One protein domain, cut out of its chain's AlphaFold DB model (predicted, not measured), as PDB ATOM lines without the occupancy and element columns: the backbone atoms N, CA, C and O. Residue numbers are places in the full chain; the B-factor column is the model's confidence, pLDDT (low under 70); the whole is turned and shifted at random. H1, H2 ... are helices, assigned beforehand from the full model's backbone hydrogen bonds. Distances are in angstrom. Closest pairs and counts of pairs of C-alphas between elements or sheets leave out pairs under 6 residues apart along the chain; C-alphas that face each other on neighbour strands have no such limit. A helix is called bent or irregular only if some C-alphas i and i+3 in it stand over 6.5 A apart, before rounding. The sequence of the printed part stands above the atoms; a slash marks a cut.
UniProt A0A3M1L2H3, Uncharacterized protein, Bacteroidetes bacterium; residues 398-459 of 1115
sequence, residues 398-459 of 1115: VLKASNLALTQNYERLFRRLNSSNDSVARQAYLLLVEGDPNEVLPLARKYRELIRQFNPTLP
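AT A GLANCE: This is residues 398 to 459 of the 1115 residues of an uncharacterized protein of Bacteroidetes bacterium (UniProt A0A3M1L2H3). One long helix, H1, makes the longest axis of the domain, and two shorter helices pack on its later part: H2 folds back along it as the second arm of a helical hairpin, and H3 then turns again and crosses H1 slantwise. H2 and H3 open from their tight link as a V, and residues 451 to 459, with no named element, run past the end of the body where H1 ends and H2 begins. The printed part has 62 residues with three named helices, in the order H1, H2, H3, and no named strand, and its class is all helix. The whole is compact, with a radius of gyration of the C-alphas of 11.8 A, yet elongated in outline, with spans of 37 by 22 by 16 A.

HOW THE PARTS SIT: The longest helix is H1, residues 400 to 416. It touches H2, residues 422 to 433, with residues 410 to 416 alone; the closest C-alphas are those of Leu 413 and Ala 428, 5.1 A apart. The two run opposite ways at a steep tilt of 39 degrees and form a helical hairpin. H1 also touches H3, residues 437 to 450, with residues 407 to 414 alone; the closest C-alphas are those of Thr 407 and Glu 439, 6.6 A apart. H1 and H3 run the same way at a steep tilt of 46 degrees. H2 and H3 are close but not clearly touching, their closest C-alphas being those of Leu 432 and Val 440, 6.7 A apart. They run opposite ways at a steep tilt of 46 degrees. In H1 and H2 every O i to N i+4 pair is within hydrogen-bond range; in H3 it is 6 of 10.

IN THESE COORDINATES: H1 begins at C-alpha 400, at (-5.498, 41.922, 35.831), and measures 24.5 A to C-alpha 416, at (-27.723, 36.407, 44.541). H2, residues 422 to 433, measures 16.3 A. H3, residues 437 to 450, measures 19.8 A and ends at C-alpha 450, at (-30.770, 45.707, 35.881). H3 is neither bent nor irregular, but only just: C-alphas 446 and 449 are 6.4 A apart.

THE WHOLE: The two C-alphas farthest apart are those of Leu 399 and Pro 456, at 37.2 A. The C-alphas of Val 398 and Pro 459, the first and last printed residues, are 32.7 A apart. The printed part has no cut. The links from H1 to H2, with 5 residues, and from H2 to H3, with 3, are tight. The mean pLDDT of the printed part is 86.7, and one residue, Arg 452, is under 70.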
ATOM      1  N   VAL A 398      -2.153  46.609  39.906       89.06
ATOM      2  CA  VAL A 398      -2.863  45.390  40.306       89.06
ATOM      3  C   VAL A 398      -2.815  44.354  39.192       89.06
ATOM      4  O   VAL A 398      -2.791  44.685  38.010       89.06
ATOM      5  N   LEU A 399      -2.799  43.077  39.570       89.62
ATOM      6  CA  LEU A 399      -2.803  41.975  38.613       89.62
ATOM      7  C   LEU A 399      -4.185  41.851  37.951       89.62
ATOM      8  O   LEU A 399      -5.172  41.574  38.641       89.62
ATOM      9  N   LYS A 400      -4.246  41.954  36.617       88.00
ATOM     10  CA  LYS A 400      -5.498  41.922  35.831       88.00
ATOM     11  C   LYS A 400      -6.360  40.696  36.134       88.00
ATOM     12  O   LYS A 400      -7.569  40.802  36.313       88.00
ATOM     13  N   ALA A 401      -5.738  39.519  36.230       84.44
ATOM     14  CA  ALA A 401      -6.445  38.262  36.483       84.44
ATOM     15  C   ALA A 401      -7.087  38.206  37.881       84.44
ATOM     16  O   ALA A 401      -8.221  37.745  38.023       84.44
ATOM     17  N   SER A 402      -6.377  38.694  38.905       80.38
ATOM     18  CA  SER A 402      -6.890  38.745  40.280       80.38
ATOM     19  C   SER A 402      -8.041  39.743  40.392       80.38
ATOM     20  O   SER A 402      -9.092  39.417  40.946       80.38
ATOM     21  N   ASN A 403      -7.877  40.920  39.777       79.06
ATOM     22  CA  ASN A 403      -8.903  41.954  39.761       79.06
ATOM     23  C   ASN A 403     -10.184  41.457  39.071       79.06
ATOM     24  O   ASN A 403     -11.265  41.478  39.655       79.06
ATOM     25  N   LEU A 404     -10.047  40.849  37.888       82.44
ATOM     26  CA  LEU A 404     -11.168  40.248  37.167       82.44
ATOM     27  C   LEU A 404     -11.888  39.168  37.994       82.44
ATOM     28  O   LEU A 404     -13.119  39.119  38.000       82.44
ATOM     29  N   ALA A 405     -11.150  38.299  38.693       82.25
ATOM     30  CA  ALA A 405     -11.738  37.263  39.543       82.25
ATOM     31  C   ALA A 405     -12.511  37.860  40.734       82.25
ATOM     32  O   ALA A 405     -13.598  37.380  41.069       82.25
ATOM     33  N   LEU A 406     -11.982  38.922  41.348       80.75
ATOM     34  CA  LEU A 406     -12.637  39.664  42.424       80.75
ATOM     35  C   LEU A 406     -13.947  40.300  41.935       80.75
ATOM     36  O   LEU A 406     -15.007  40.044  42.515       80.75
ATOM     37  N   THR A 407     -13.908  41.034  40.819       83.25
ATOM     38  CA  THR A 407     -15.097  41.640  40.209       83.25
ATOM     39  C   THR A 407     -16.133  40.569  39.851       83.25
ATOM     40  O   THR A 407     -17.312  40.715  40.174       83.25
ATOM     41  N   GLN A 408     -15.720  39.438  39.263       86.50
ATOM     42  CA  GLN A 408     -16.617  38.310  38.967       86.50
ATOM     43  C   GLN A 408     -17.269  37.727  40.227       86.50
ATOM     44  O   GLN A 408     -18.443  37.345  40.196       86.50
ATOM     45  N   ASN A 409     -16.541  37.655  41.342       88.81
ATOM     46  CA  ASN A 409     -17.094  37.209  42.617       88.81
ATOM     47  C   ASN A 409     -18.143  38.192  43.153       88.81
ATOM     48  O   ASN A 409     -19.231  37.752  43.535       88.81
ATOM     49  N   TYR A 410     -17.888  39.502  43.109       91.00
ATOM     50  CA  TYR A 410     -18.890  40.500  43.489       91.00
ATOM     51  C   TYR A 410     -20.110  40.479  42.563       91.00
ATOM     52  O   TYR A 410     -21.241  40.490  43.049       91.00
ATOM     53  N   GLU A 411     -19.930  40.333  41.247       90.00
ATOM     54  CA  GLU A 411     -21.053  40.170  40.316       90.00
ATOM     55  C   GLU A 411     -21.926  38.954  40.665       90.00
ATOM     56  O   GLU A 411     -23.157  39.026  40.598       90.00
ATOM     57  N   ARG A 412     -21.316  37.831  41.072       90.38
ATOM     58  CA  ARG A 412     -22.062  36.654  41.551       90.38
ATOM     59  C   ARG A 412     -22.885  36.980  42.799       90.38
ATOM     60  O   ARG A 412     -24.010  36.493  42.904       90.38
ATOM     61  N   LEU A 413     -22.365  37.791  43.722       91.62
ATOM     62  CA  LEU A 413     -23.102  38.232  44.911       91.62
ATOM     63  C   LEU A 413     -24.270  39.158  44.547       91.62
ATOM     64  O   LEU A 413     -25.372  38.934  45.041       91.62
ATOM     65  N   PHE A 414     -24.087  40.105  43.620       90.81
ATOM     66  CA  PHE A 414     -25.181  40.952  43.122       90.81
ATOM     67  C   PHE A 414     -26.320  40.130  42.510       90.81
ATOM     68  O   PHE A 414     -27.487  40.373  42.806       90.81
ATOM     69  N   ARG A 415     -26.003  39.093  41.724       87.62
ATOM     70  CA  ARG A 415     -27.024  38.180  41.175       87.62
ATOM     71  C   ARG A 415     -27.775  37.415  42.271       87.62
ATOM     72  O   ARG A 415     -28.961  37.137  42.114       87.62
ATOM     73  N   ARG A 416     -27.111  37.091  43.387       90.88
ATOM     74  CA  ARG A 416     -27.723  36.407  44.541       90.88
ATOM     75  C   ARG A 416     -28.664  37.298  45.353       90.88
ATOM     76  O   ARG A 416     -29.460  36.747  46.105       90.88
ATOM     77  N   LEU A 417     -28.649  38.620  45.173       90.12
ATOM     78  CA  LEU A 417     -29.641  39.514  45.794       90.12
ATOM     79  C   LEU A 417     -31.071  39.247  45.292       90.12
ATOM     80  O   LEU A 417     -32.034  39.522  46.004       90.12
ATOM     81  N   ASN A 418     -31.205  38.640  44.108       88.12
ATOM     82  CA  ASN A 418     -32.489  38.233  43.518       88.12
ATOM     83  C   ASN A 418     -32.893  36.803  43.911       88.12
ATOM     84  O   ASN A 418     -33.868  36.267  43.389       88.12
ATOM     85  N   SER A 419     -32.118  36.143  44.778       87.88
ATOM     86  CA  SER A 419     -32.425  34.796  45.253       87.88
ATOM     87  C   SER A 419     -33.765  34.784  45.991       87.88
ATOM     88  O   SER A 419     -33.999  35.610  46.872       87.88
ATOM     89  N   SER A 420     -34.611  33.797  45.695       86.50
ATOM     90  CA  SER A 420     -35.835  33.525  46.461       86.50
ATOM     91  C   SER A 420     -35.551  32.971  47.861       86.50
ATOM     92  O   SER A 420     -36.429  32.979  48.713       86.50
ATOM     93  N   ASN A 421     -34.329  32.490  48.113       91.06
ATOM     94  CA  ASN A 421     -33.881  32.094  49.444       91.06
ATOM     95  C   ASN A 421     -33.323  33.308  50.204       91.06
ATOM     96  O   ASN A 421     -32.239  33.799  49.865       91.06
ATOM     97  N   ASP A 422     -34.042  33.730  51.246       90.44
ATOM     98  CA  ASP A 422     -33.726  34.897  52.082       90.44
ATOM     99  C   ASP A 422     -32.356  34.799  52.753       90.44
ATOM    100  O   ASP A 422     -31.618  35.780  52.812       90.44
ATOM    101  N   SER A 423     -31.965  33.608  53.218       90.69
ATOM    102  CA  SER A 423     -30.662  33.400  53.856       90.69
ATOM    103  C   SER A 423     -29.518  33.642  52.870       90.69
ATOM    104  O   SER A 423     -28.546  34.323  53.199       90.69
ATOM    105  N   VAL A 424     -29.662  33.153  51.633       89.75
ATOM    106  CA  VAL A 424     -28.666  33.350  50.569       89.75
ATOM    107  C   VAL A 424     -28.593  34.817  50.154       89.75
ATOM    108  O   VAL A 424     -27.490  35.356  50.036       89.75
ATOM    109  N   ALA A 425     -29.743  35.469  49.960       90.00
ATOM    110  CA  ALA A 425     -29.811  36.878  49.579       90.00
ATOM    111  C   ALA A 425     -29.192  37.778  50.663       90.00
ATOM    112  O   ALA A 425     -28.358  38.635  50.368       90.00
ATOM    113  N   ARG A 426     -29.525  37.523  51.933       90.19
ATOM    114  CA  ARG A 426     -29.009  38.264  53.087       90.19
ATOM    115  C   ARG A 426     -27.514  38.068  53.292       90.19
ATOM    116  O   ARG A 426     -26.808  39.047  53.518       90.19
ATOM    117  N   GLN A 427     -27.013  36.841  53.163       92.44
ATOM    118  CA  GLN A 427     -25.576  36.584  53.246       92.44
ATOM    119  C   GLN A 427     -24.818  37.283  52.113       92.44
ATOM    120  O   GLN A 427     -23.760  37.860  52.352       92.44
ATOM    121  N   ALA A 428     -25.359  37.269  50.890       92.69
ATOM    122  CA  ALA A 428     -24.752  37.977  49.769       92.69
ATOM    123  C   ALA A 428     -24.723  39.495  50.000       92.69
ATOM    124  O   ALA A 428     -23.698  40.123  49.748       92.69
ATOM    125  N   TYR A 429     -25.803  40.067  50.540       93.69
ATOM    126  CA  TYR A 429     -25.865  41.485  50.891       93.69
ATOM    127  C   TYR A 429     -24.819  41.864  51.948       93.69
ATOM    128  O   TYR A 429     -24.109  42.849  51.778       93.69
ATOM    129  N   LEU A 430     -24.672  41.066  53.011       92.12
ATOM    130  CA  LEU A 430     -23.665  41.306  54.051       92.12
ATOM    131  C   LEU A 430     -22.235  41.224  53.502       92.12
ATOM    132  O   LEU A 430     -21.421  42.089  53.806       92.12
ATOM    133  N   LEU A 431     -21.943  40.240  52.645       92.44
ATOM    134  CA  LEU A 431     -20.636  40.129  51.989       92.44
ATOM    135  C   LEU A 431     -20.337  41.317  51.063       92.44
ATOM    136  O   LEU A 431     -19.179  41.694  50.920       92.44
ATOM    137  N   LEU A 432     -21.362  41.903  50.435       94.25
ATOM    138  CA  LEU A 432     -21.202  43.127  49.652       94.25
ATOM    139  C   LEU A 432     -20.935  44.338  50.550       94.25
ATOM    140  O   LEU A 432     -20.046  45.111  50.221       94.25
ATOM    141  N   VAL A 433     -21.642  44.479  51.680       93.56
ATOM    142  CA  VAL A 433     -21.390  45.541  52.679       93.56
ATOM    143  C   VAL A 433     -19.953  45.495  53.208       93.56
ATOM    144  O   VAL A 433     -19.351  46.535  53.440       93.56
ATOM    145  N   GLU A 434     -19.395  44.298  53.369       91.12
ATOM    146  CA  GLU A 434     -18.018  44.078  53.837       91.12
ATOM    147  C   GLU A 434     -16.973  44.126  52.708       91.12
ATOM    148  O   GLU A 434     -15.781  43.939  52.954       91.12
ATOM    149  N   GLY A 435     -17.415  44.342  51.466       87.94
ATOM    150  CA  GLY A 435     -16.559  44.373  50.287       87.94
ATOM    151  C   GLY A 435     -15.771  45.675  50.123       87.94
ATOM    152  O   GLY A 435     -15.997  46.662  50.819       87.94
ATOM    153  N   ASP A 436     -14.840  45.673  49.167       84.19
ATOM    154  CA  ASP A 436     -14.061  46.859  48.796       84.19
ATOM    155  C   ASP A 436     -14.980  47.917  48.141       84.19
ATOM    156  O   ASP A 436     -15.602  47.621  47.110       84.19
ATOM    157  N   PRO A 437     -15.077  49.149  48.686       88.12
ATOM    158  CA  PRO A 437     -15.887  50.213  48.099       88.12
ATOM    159  C   PRO A 437     -15.559  50.506  46.630       88.12
ATOM    160  O   PRO A 437     -16.475  50.801  45.856       88.12
ATOM    161  N   ASN A 438     -14.287  50.393  46.228       83.94
ATOM    162  CA  ASN A 438     -13.851  50.694  44.862       83.94
ATOM    163  C   ASN A 438     -14.416  49.700  43.834       83.94
ATOM    164  O   ASN A 438     -14.649  50.073  42.688       83.94
ATOM    165  N   GLU A 439     -14.727  48.474  44.258       85.06
ATOM    166  CA  GLU A 439     -15.299  47.423  43.407       85.06
ATOM    167  C   GLU A 439     -16.824  47.341  43.527       85.06
ATOM    168  O   GLU A 439     -17.550  47.205  42.537       85.06
ATOM    169  N   VAL A 440     -17.347  47.443  44.751       91.00
ATOM    170  CA  VAL A 440     -18.775  47.248  45.018       91.00
ATOM    171  C   VAL A 440     -19.607  48.426  44.513       91.00
ATOM    172  O   VAL A 440     -20.690  48.206  43.969       91.00
ATOM    173  N   LEU A 441     -19.137  49.673  44.647       90.94
ATOM    174  CA  LEU A 441     -19.925  50.856  44.277       90.94
ATOM    175  C   LEU A 441     -20.180  50.986  42.763       90.94
ATOM    176  O   LEU A 441     -21.331  51.259  42.392       90.94
ATOM    177  N   PRO A 442     -19.196  50.774  41.862       88.94
ATOM    178  CA  PRO A 442     -19.461  50.739  40.423       88.94
ATOM    179  C   PRO A 442     -20.468  49.648  40.044       88.94
ATOM    180  O   PRO A 442     -21.388  49.892  39.258       88.94
ATOM    181  N   LEU A 443     -20.350  48.463  40.655       89.88
ATOM    182  CA  LEU A 443     -21.285  47.363  40.432       89.88
ATOM    183  C   LEU A 443     -22.683  47.682  40.976       89.88
ATOM    184  O   LEU A 443     -23.664  47.419  40.286       89.88
ATOM    185  N   ALA A 444     -22.803  48.316  42.143       89.25
ATOM    186  CA  ALA A 444     -24.091  48.739  42.691       89.25
ATOM    187  C   ALA A 444     -24.826  49.689  41.734       89.25
ATOM    188  O   ALA A 444     -26.019  49.512  41.482       89.25
ATOM    189  N   ARG A 445     -24.104  50.644  41.126       86.69
ATOM    190  CA  ARG A 445     -24.659  51.549  40.104       86.69
ATOM    191  C   ARG A 445     -25.107  50.786  38.856       86.69
ATOM    192  O   ARG A 445     -26.232  50.984  38.412       86.69
ATOM    193  N   LYS A 446     -24.270  49.874  38.345       87.25
ATOM    194  CA  LYS A 446     -24.578  49.018  37.183       87.25
ATOM    195  C   LYS A 446     -25.811  48.138  37.418       87.25
ATOM    196  O   LYS A 446     -26.676  48.037  36.556       87.25
ATOM    197  N   TYR A 447     -25.892  47.473  38.569       84.75
ATOM    198  CA  TYR A 447     -26.939  46.491  38.857       84.75
ATOM    199  C   TYR A 447     -28.247  47.114  39.360       84.75
ATOM    200  O   TYR A 447     -29.286  46.469  39.217       84.75
ATOM    201  N   ARG A 448     -28.246  48.354  39.875       78.31
ATOM    202  CA  ARG A 448     -29.478  49.050  40.297       78.31
ATOM    203  C   ARG A 448     -30.516  49.130  39.171       78.31
ATOM    204  O   ARG A 448     -31.699  48.958  39.438       78.31
ATOM    205  N   GLU A 449     -30.089  49.357  37.932       75.88
ATOM    206  CA  GLU A 449     -30.996  49.446  36.773       75.88
ATOM    207  C   GLU A 449     -31.415  48.071  36.227       75.88
ATOM    208  O   GLU A 449     -32.466  47.928  35.602       75.88
ATOM    209  N   LEU A 450     -30.597  47.042  36.463       75.94
ATOM    210  CA  LEU A 450     -30.770  45.707  35.881       75.94
ATOM    211  C   LEU A 450     -31.590  44.764  36.772       75.94
ATOM    212  O   LEU A 450     -32.232  43.835  36.273       75.94
ATOM    213  N   ILE A 451     -31.572  44.975  38.088       72.19
ATOM    214  CA  ILE A 451     -32.291  44.133  39.042       72.19
ATOM    215  C   ILE A 451     -33.779  44.514  39.059       72.19
ATOM    216  O   ILE A 451     -34.202  45.457  39.720       72.19
ATOM    217  N   ARG A 452     -34.592  43.735  38.335       68.31
ATOM    218  CA  ARG A 452     -36.059  43.899  38.289       68.31
ATOM    219  C   ARG A 452     -36.789  43.289  39.488       68.31
ATOM    220  O   ARG A 452     -37.882  43.732  39.820       68.31
ATOM    221  N   GLN A 453     -36.213  42.259  40.104       70.31
ATOM    222  CA  GLN A 453     -36.778  41.544  41.251       70.31
ATOM    223  C   GLN A 453     -35.745  41.531  42.371       70.31
ATOM    224  O   GLN A 453     -34.702  40.911  42.217       70.31
ATOM    225  N   PHE A 454     -36.029  42.218  43.474       80.00
ATOM    226  CA  PHE A 454     -35.158  42.296  44.648       80.00
ATOM    227  C   PHE A 454     -35.796  41.502  45.789       80.00
ATOM    228  O   PHE A 454     -37.012  41.587  45.970       80.00
ATOM    229  N   ASN A 455     -35.016  40.722  46.545       86.94
ATOM    230  CA  ASN A 455     -35.574  39.961  47.662       86.94
ATOM    231  C   ASN A 455     -36.201  40.923  48.708       86.94
ATOM    232  O   ASN A 455     -35.529  41.863  49.139       86.94
ATOM    233  N   PRO A 456     -37.465  40.711  49.134       85.19
ATOM    234  CA  PRO A 456     -38.194  41.649  49.998       85.19
ATOM    235  C   PRO A 456     -37.664  41.725  51.441       85.19
ATOM    236  O   PRO A 456     -37.995  42.660  52.173       85.19
ATOM    237  N   THR A 457     -36.843  40.761  51.868       86.38
ATOM    238  CA  THR A 457     -36.205  40.777  53.196       86.38
ATOM    239  C   THR A 457     -35.012  41.728  53.279       86.38
ATOM    240  O   THR A 457     -34.552  42.031  54.380       86.38
ATOM    241  N   LEU A 458     -34.514  42.203  52.135       88.62
ATOM    242  CA  LEU A 458     -33.390  43.127  52.046       88.62
ATOM    243  C   LEU A 458     -33.854  44.597  52.080       88.62
ATOM    244  O   LEU A 458     -34.996  44.897  51.719       88.62
ATOM    245  N   PRO A 459     -32.967  45.543  52.446       88.50
ATOM    246  CA  PRO A 459     -33.262  46.970  52.347       88.50
ATOM    247  C   PRO A 459     -33.655  47.386  50.926       88.50
ATOM    248  O   PRO A 459     -33.068  46.925  49.952       88.50
TER     249      PRO A 459